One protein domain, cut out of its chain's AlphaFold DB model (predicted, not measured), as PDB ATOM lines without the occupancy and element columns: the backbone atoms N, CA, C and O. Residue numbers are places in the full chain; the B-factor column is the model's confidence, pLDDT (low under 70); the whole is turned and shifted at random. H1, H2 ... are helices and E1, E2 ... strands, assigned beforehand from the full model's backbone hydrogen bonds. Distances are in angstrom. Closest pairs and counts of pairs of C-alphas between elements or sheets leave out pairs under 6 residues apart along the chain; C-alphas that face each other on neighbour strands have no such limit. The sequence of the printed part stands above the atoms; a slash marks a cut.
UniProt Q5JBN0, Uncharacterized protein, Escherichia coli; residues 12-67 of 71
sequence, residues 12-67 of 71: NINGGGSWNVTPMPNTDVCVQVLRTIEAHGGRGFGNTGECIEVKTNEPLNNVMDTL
ATOM      1  N   ASN A  12      -0.311  12.285 -45.975       65.50
ATOM      2  CA  ASN A  12      -0.223  11.169 -46.907       65.50
ATOM      3  C   ASN A  12       0.910  10.230 -46.460       65.50
ATOM      4  O   ASN A  12       2.080  10.612 -46.469       65.50
ATOM      5  N   ILE A  13       0.572   9.017 -46.022       65.88
ATOM      6  CA  ILE A  13       1.541   7.992 -45.619       65.88
ATOM      7  C   ILE A  13       1.383   6.782 -46.536       65.88
ATOM      8  O   ILE A  13       0.424   6.038 -46.395       65.88
ATOM      9  N   ASN A  14       2.320   6.602 -47.478       57.47
ATOM     10  CA  ASN A  14       2.546   5.395 -48.298       57.47
ATOM     11  C   ASN A  14       1.331   4.442 -48.434       57.47
ATOM     12  O   ASN A  14       1.325   3.343 -47.883       57.47
ATOM     13  N   GLY A  15       0.306   4.862 -49.184       60.72
ATOM     14  CA  GLY A  15      -0.862   4.025 -49.504       60.72
ATOM     15  C   GLY A  15      -2.075   4.178 -48.576       60.72
ATOM     16  O   GLY A  15      -3.091   3.533 -48.823       60.72
ATOM     17  N   GLY A  16      -2.013   5.053 -47.568       65.19
ATOM     18  CA  GLY A  16      -3.146   5.456 -46.733       65.19
ATOM     19  C   GLY A  16      -3.105   6.951 -46.392       65.19
ATOM     20  O   GLY A  16      -2.041   7.543 -46.212       65.19
ATOM     21  N   GLY A  17      -4.272   7.592 -46.325       68.19
ATOM     22  CA  GLY A  17      -4.401   8.952 -45.803       68.19
ATOM     23  C   GLY A  17      -4.683   8.895 -44.308       68.19
ATOM     24  O   GLY A  17      -5.691   8.323 -43.908       68.19
ATOM     25  N   SER A  18      -3.811   9.469 -43.482       73.94
ATOM     26  CA  SER A  18      -4.110   9.711 -42.069       73.94
ATOM     27  C   SER A  18      -4.442  11.181 -41.908       73.94
ATOM     28  O   SER A  18      -3.713  12.029 -42.412       73.94
ATOM     29  N   TRP A  19      -5.538  11.494 -41.230       79.62
ATOM     30  CA  TRP A  19      -5.837  12.859 -40.826       79.62
ATOM     31  C   TRP A  19      -5.745  12.978 -39.307       79.62
ATOM     32  O   TRP A  19      -6.075  12.046 -38.578       79.62
ATOM     33  N   ASN A  20      -5.267  14.121 -38.832       83.69
ATOM     34  CA  ASN A  20      -5.214  14.466 -37.422       83.69
ATOM     35  C   ASN A  20      -6.101  15.685 -37.176       83.69
ATOM     36  O   ASN A  20      -5.952  16.692 -37.867       83.69
ATOM     37  N   VAL A  21      -6.998  15.606 -36.198       87.31
ATOM     38  CA  VAL A  21      -7.943  16.677 -35.860       87.31
ATOM     39  C   VAL A  21      -7.521  17.293 -34.534       87.31
ATOM     40  O   VAL A  21      -7.417  16.601 -33.526       87.31
ATOM     41  N   THR A  22      -7.258  18.598 -34.515       87.94
ATOM     42  CA  THR A  22      -6.860  19.320 -33.297       87.94
ATOM     43  C   THR A  22      -7.811  20.491 -33.044       87.94
ATOM     44  O   THR A  22      -7.956  21.339 -33.927       87.94
ATOM     45  N   PRO A  23      -8.455  20.583 -31.866       89.88
ATOM     46  CA  PRO A  23      -9.301  21.723 -31.533       89.88
ATOM     47  C   PRO A  23      -8.455  22.990 -31.391       89.88
ATOM     48  O   PRO A  23      -7.442  23.000 -30.694       89.88
ATOM     49  N   MET A  24      -8.885  24.061 -32.049       93.38
ATOM     50  CA  MET A  24      -8.233  25.366 -32.042       93.38
ATOM     51  C   MET A  24      -9.050  26.370 -31.224       93.38
ATOM     52  O   MET A  24     -10.282  26.314 -31.226       93.38
ATOM     53  N   PRO A  25      -8.390  27.324 -30.547       90.31
ATOM     54  CA  PRO A  25      -9.084  28.301 -29.710       90.31
ATOM     55  C   PRO A  25      -9.932  29.288 -30.525       90.31
ATOM     56  O   PRO A  25     -10.933  29.790 -30.022       90.31
ATOM     57  N   ASN A  26      -9.535  29.587 -31.766       92.19
ATOM     58  CA  ASN A  26     -10.268  30.425 -32.714       92.19
ATOM     59  C   ASN A  26      -9.721  30.239 -34.144       92.19
ATOM     60  O   ASN A  26      -8.717  29.552 -34.365       92.19
ATOM     61  N   THR A  27     -10.388  30.870 -35.112       90.31
ATOM     62  CA  THR A  27     -10.052  30.795 -36.540       90.31
ATOM     63  C   THR A  27      -8.712  31.452 -36.863       90.31
ATOM     64  O   THR A  27      -7.944  30.888 -37.638       90.31
ATOM     65  N   ASP A  28      -8.382  32.589 -36.244       93.12
ATOM     66  CA  ASP A  28      -7.120  33.300 -36.495       93.12
ATOM     67  C   ASP A  28      -5.899  32.453 -36.117       93.12
ATOM     68  O   ASP A  28      -4.963  32.311 -36.908       93.12
ATOM     69  N   VAL A  29      -5.939  31.820 -34.940       91.94
ATOM     70  CA  VAL A  29      -4.901  30.894 -34.473       91.94
ATOM     71  C   VAL A  29      -4.834  29.675 -35.383       91.94
ATOM     72  O   VAL A  29      -3.736  29.270 -35.757       91.94
ATOM     73  N   CYS A  30      -5.979  29.121 -35.796       91.62
ATOM     74  CA  CYS A  30      -5.992  27.995 -36.726       91.62
ATOM     75  C   CYS A  30      -5.277  28.343 -38.039       91.62
ATOM     76  O   CYS A  30      -4.378  27.620 -38.464       91.62
ATOM     77  N   VAL A  31      -5.616  29.481 -38.652       90.88
ATOM     78  CA  VAL A  31      -5.009  29.937 -39.912       90.88
ATOM     79  C   VAL A  31      -3.522  30.237 -39.731       90.88
ATOM     80  O   VAL A  31      -2.721  29.908 -40.605       90.88
ATOM     81  N   GLN A  32      -3.121  30.830 -38.606       90.81
ATOM     82  CA  GLN A  32      -1.714  31.091 -38.307       90.81
ATOM     83  C   GLN A  32      -0.910  29.788 -38.191       90.81
ATOM     84  O   GLN A  32       0.176  29.677 -38.771       90.81
ATOM     85  N   VAL A  33      -1.440  28.794 -37.476       87.69
ATOM     86  CA  VAL A  33      -0.816  27.474 -37.336       87.69
ATOM     87  C   VAL A  33      -0.776  26.761 -38.685       87.69
ATOM     88  O   VAL A  33       0.284  26.269 -39.061       87.69
ATOM     89  N   LEU A  34      -1.872  26.775 -39.450       87.31
ATOM     90  CA  LEU A  34      -1.933  26.189 -40.788       87.31
ATOM     91  C   LEU A  34      -0.862  26.786 -41.706       87.31
ATOM     92  O   LEU A  34      -0.058  26.044 -42.262       87.31
ATOM     93  N   ARG A  35      -0.762  28.117 -41.780       86.19
ATOM     94  CA  ARG A  35       0.273  28.804 -42.570       86.19
ATOM     95  C   ARG A  35       1.684  28.455 -42.115       86.19
ATOM     96  O   ARG A  35       2.578  28.324 -42.944       86.19
ATOM     97  N   THR A  36       1.893  28.305 -40.809       85.62
ATOM     98  CA  THR A  36       3.186  27.875 -40.261       85.62
ATOM     99  C   THR A  36       3.499  26.447 -40.711       85.62
ATOM    100  O   THR A  36       4.590  26.178 -41.198       85.62
ATOM    101  N   ILE A  37       2.535  25.531 -40.639       80.31
ATOM    102  CA  ILE A  37       2.705  24.146 -41.094       80.31
ATOM    103  C   ILE A  37       2.968  24.090 -42.601       80.31
ATOM    104  O   ILE A  37       3.865  23.371 -43.025       80.31
ATOM    105  N   GLU A  38       2.256  24.873 -43.408       78.94
ATOM    106  CA  GLU A  38       2.469  24.953 -44.857       78.94
ATOM    107  C   GLU A  38       3.845  25.537 -45.212       78.94
ATOM    108  O   GLU A  38       4.523  25.031 -46.108       78.94
ATOM    109  N   ALA A  39       4.292  26.565 -44.483       78.62
ATOM    110  CA  ALA A  39       5.600  27.187 -44.674       78.62
ATOM    111  C   ALA A  39       6.757  26.255 -44.278       78.62
ATOM    112  O   ALA A  39       7.768  26.192 -44.977       78.62
ATOM    113  N   HIS A  40       6.607  25.508 -43.181       75.00
ATOM    114  CA  HIS A  40       7.611  24.558 -42.696       75.00
ATOM    115  C   HIS A  40       7.548  23.195 -43.415       75.00
ATOM    116  O   HIS A  40       8.558  22.501 -43.510       75.00
ATOM    117  N   GLY A  41       6.383  22.813 -43.944       63.53
ATOM    118  CA  GLY A  41       6.116  21.558 -44.658       63.53
ATOM    119  C   GLY A  41       6.520  21.562 -46.135       63.53
ATOM    120  O   GLY A  41       6.272  20.578 -46.834       63.53
ATOM    121  N   GLY A  42       7.126  22.665 -46.594       50.69
ATOM    122  CA  GLY A  42       7.883  22.820 -47.834       50.69
ATOM    123  C   GLY A  42       7.480  21.889 -48.972       50.69
ATOM    124  O   GLY A  42       8.195  20.931 -49.210       50.69
ATOM    125  N   ARG A  43       6.368  22.174 -49.670       53.97
ATOM    126  CA  ARG A  43       6.014  21.731 -51.047       53.97
ATOM    127  C   ARG A  43       6.320  20.271 -51.481       53.97
ATOM    128  O   ARG A  43       6.257  19.986 -52.672       53.97
ATOM    129  N   GLY A  44       6.608  19.345 -50.569       49.75
ATOM    130  CA  GLY A  44       7.199  18.046 -50.913       49.75
ATOM    131  C   GLY A  44       6.871  16.898 -49.961       49.75
ATOM    132  O   GLY A  44       7.246  15.769 -50.252       49.75
ATOM    133  N   PHE A  45       6.143  17.148 -48.866       48.91
ATOM    134  CA  PHE A  45       5.772  16.114 -47.886       48.91
ATOM    135  C   PHE A  45       4.272  15.802 -47.803       48.91
ATOM    136  O   PHE A  45       3.845  15.150 -46.857       48.91
ATOM    137  N   GLY A  46       3.467  16.238 -48.782       53.44
ATOM    138  CA  GLY A  46       2.070  15.793 -48.928       53.44
ATOM    139  C   GLY A  46       1.161  16.074 -47.725       53.44
ATOM    140  O   GLY A  46       0.124  15.427 -47.593       53.44
ATOM    141  N   ASN A  47       1.562  16.999 -46.847       63.91
ATOM    142  CA  ASN A  47       0.774  17.401 -45.693       63.91
ATOM    143  C   ASN A  47      -0.095  18.596 -46.089       63.91
ATOM    144  O   ASN A  47       0.421  19.700 -46.256       63.91
ATOM    145  N   THR A  48      -1.391  18.370 -46.272       72.75
ATOM    146  CA  THR A  48      -2.387  19.423 -46.524       72.75
ATOM    147  C   THR A  48      -3.233  19.596 -45.280       72.75
ATOM    148  O   THR A  48      -3.684  18.606 -44.713       72.75
ATOM    149  N   GLY A  49      -3.442  20.832 -44.842       83.19
ATOM    150  CA  GLY A  49      -4.278  21.119 -43.683       83.19
ATOM    151  C   GLY A  49      -5.443  22.034 -44.029       83.19
ATOM    152  O   GLY A  49      -5.363  22.808 -44.978       83.19
ATOM    153  N   GLU A  50      -6.507  21.967 -43.238       88.44
ATOM    154  CA  GLU A  50      -7.654  22.862 -43.350       88.44
ATOM    155  C   GLU A  50      -8.175  23.254 -41.964       88.44
ATOM    156  O   GLU A  50      -8.166  22.462 -41.022       88.44
ATOM    157  N   CYS A  51      -8.630  24.499 -41.853       91.06
ATOM    158  CA  CYS A  51      -9.335  25.003 -40.685       91.06
ATOM    159  C   CYS A  51     -10.838  24.911 -40.921       91.06
ATOM    160  O   CYS A  51     -11.361  25.616 -41.781       91.06
ATOM    161  N   ILE A  52     -11.527  24.083 -40.139       91.56
ATOM    162  CA  ILE A  52     -12.977  23.912 -40.233       91.56
ATOM    163  C   ILE A  52     -13.677  24.541 -39.031       91.56
ATOM    164  O   ILE A  52     -13.208  24.460 -37.893       91.56
ATOM    165  N   GLU A  53     -14.829  25.147 -39.293       92.12
ATOM    166  CA  GLU A  53     -15.738  25.650 -38.270       92.12
ATOM    167  C   GLU A  53     -16.941  24.711 -38.169       92.12
ATOM    168  O   GLU A  53     -17.686  24.523 -39.131       92.12
ATOM    169  N   VAL A  54     -17.147  24.131 -36.989       90.06
ATOM    170  CA  VAL A  54     -18.254  23.214 -36.721       90.06
ATOM    171  C   VAL A  54     -19.220  23.877 -35.752       90.06
ATOM    172  O   VAL A  54     -18.873  24.175 -34.607       90.06
ATOM    173  N   LYS A  55     -20.457  24.086 -36.207       90.12
ATOM    174  CA  LYS A  55     -21.566  24.566 -35.376       90.12
ATOM    175  C   LYS A  55     -22.417  23.384 -34.947       90.12
ATOM    176  O   LYS A  55     -23.026  22.726 -35.784       90.12
ATOM    177  N   THR A  56     -22.489  23.127 -33.648       87.50
ATOM    178  CA  THR A  56     -23.243  21.993 -33.097       87.50
ATOM    179  C   THR A  56     -23.922  22.360 -31.779       87.50
ATOM    180  O   THR A  56     -23.623  23.384 -31.168       87.50
ATOM    181  N   ASN A  57     -24.880  21.552 -31.334       90.19
ATOM    182  CA  ASN A  57     -25.432  21.627 -29.978       90.19
ATOM    183  C   ASN A  57     -24.828  20.568 -29.044       90.19
ATOM    184  O   ASN A  57     -25.175  20.529 -27.868       90.19
ATOM    185  N   GLU A  58     -23.943  19.722 -29.566       88.31
ATOM    186  CA  GLU A  58     -23.295  18.647 -28.829       88.31
ATOM    187  C   GLU A  58     -22.026  19.124 -28.109       88.31
ATOM    188  O   GLU A  58     -21.405  20.113 -28.522       88.31
ATOM    189  N   PRO A  59     -21.614  18.437 -27.029       87.00
ATOM    190  CA  PRO A  59     -20.343  18.716 -26.376       87.00
ATOM    191  C   PRO A  59     -19.163  18.376 -27.296       87.00
ATOM    192  O   PRO A  59     -19.249  17.489 -28.142       87.00
ATOM    193  N   LEU A  60     -18.030  19.049 -27.075       83.94
ATOM    194  CA  LEU A  60     -16.809  18.909 -27.879       83.94
ATOM    195  C   LEU A  60     -16.372  17.445 -28.068       83.94
ATOM    196  O   LEU A  60     -15.937  17.085 -29.155       83.94
ATOM    197  N   ASN A  61     -16.511  16.607 -27.036       85.62
ATOM    198  CA  ASN A  61     -16.124  15.195 -27.101       85.62
ATOM    199  C   ASN A  61     -16.901  14.431 -28.183       85.62
ATOM    200  O   ASN A  61     -16.277  13.772 -29.003       85.62
ATOM    201  N   ASN A  62     -18.225  14.609 -28.263       87.00
ATOM    202  CA  ASN A  62     -19.053  13.951 -29.282       87.00
ATOM    203  C   ASN A  62     -18.659  14.391 -30.700       87.00
ATOM    204  O   ASN A  62     -18.616  13.589 -31.635       87.00
ATOM    205  N   VAL A  63     -18.337  15.678 -30.854       86.12
ATOM    206  CA  VAL A  63     -17.874  16.232 -32.131       86.12
ATOM    207  C   VAL A  63     -16.522  15.636 -32.509       86.12
ATOM    208  O   VAL A  63     -16.331  15.251 -33.660       86.12
ATOM    209  N   MET A  64     -15.590  15.528 -31.557       84.81
ATOM    210  CA  MET A  64     -14.285  14.912 -31.796       84.81
ATOM    211  C   MET A  64     -14.412  13.434 -32.168       84.81
ATOM    212  O   MET A  64     -13.764  13.010 -33.121       84.81
ATOM    213  N   ASP A  65     -15.267  12.669 -31.491       85.62
ATOM    214  CA  ASP A  65     -15.516  11.260 -31.825       85.62
ATOM    215  C   ASP A  65     -16.064  11.113 -33.252       85.62
ATOM    216  O   ASP A  65     -15.592  10.283 -34.030       85.62
ATOM    217  N   THR A  66     -16.990  11.994 -33.640       83.19
ATOM    218  CA  THR A  66     -17.542  12.033 -35.002       83.19
ATOM    219  C   THR A  66     -16.466  12.362 -36.043       83.19
ATOM    220  O   THR A  66     -16.358  11.681 -37.062       83.19
ATOM    221  N   LEU A  67     -15.632  13.378 -35.791       80.19
ATOM    222  CA  LEU A  67     -14.571  13.812 -36.712       80.19
ATOM    223  C   LEU A  67     -13.427  12.794 -36.843       80.19
ATOM    224  O   LEU A  67     -12.785  12.714 -37.891       80.19
TER     225      LEU A  67
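Overview. This is residues 12 to 67 of the 71 residues of an uncharacterized protein of Escherichia coli (UniProt Q5JBN0). This is a loose, flat frame of two long strands that cross without pairing, the end of E1 passing over the middle of E2. H1 packs along one side of E2, and the short H2 sits in the angle between E1 and the end of E2, with few contacts. The printed part has 56 residues, with two named helices and two named strands in the order E1, H1, E2, H2; the class is mixed, helices and strands. The radius of gyration of the C-alphas is 13.3 A, and the spans are 39 by 29 by 12 A.

Arrangement. Begin at residues 12 to 13, which pair, antiparallel, with residues 16 to 17 of E1, residues 16 to 24. Next comes H1, residues 27 to 40; its closest C-alphas to E1 are those of Cys 30 and Met 24, 5.8 A apart. Go on to E2, residues 47 to 56, where 10 pairs of C-alphas lie within 8 A of H1, the closest those of Cys 51 and Cys 30 at 6.0 A. E1 and E2 are near each other, with 16 pairs of C-alphas within 10 A, yet each pairs with no named strand. Last is H2, residues 60 to 67; its closest C-alpha pair with E1 is Leu 67 and Val 21, 7.3 A, and with E2 Val 63 and Thr 56, 7.9 A. H1 and H2 are apart. In H1 and H2 every O i to N i+4 pair is within hydrogen-bond range.

Along the chain. Find C-alpha 16 at (-3.146, 5.456, -46.733); from there E1 runs 25.3 A to C-alpha 24. H1 covers 19.7 A from Thr 27 to His 40. E2 starts at C-alpha 47, (0.774, 17.401, -45.693), and runs 27.5 A to Thr 56. H2 ends at C-alpha 67, (-14.571, 13.812, -36.712).

Size, cuts and confidence. The C-alphas farthest apart are those of Gly 44 and Asn 57, 38.9 A. Residues 39 to 44, of which 39 to 40 belong to H1, stand free. The printed part has no cut and no long link. Look at the B-factor column: pLDDT is under 70 at residues 12 to 17 and 41 to 47.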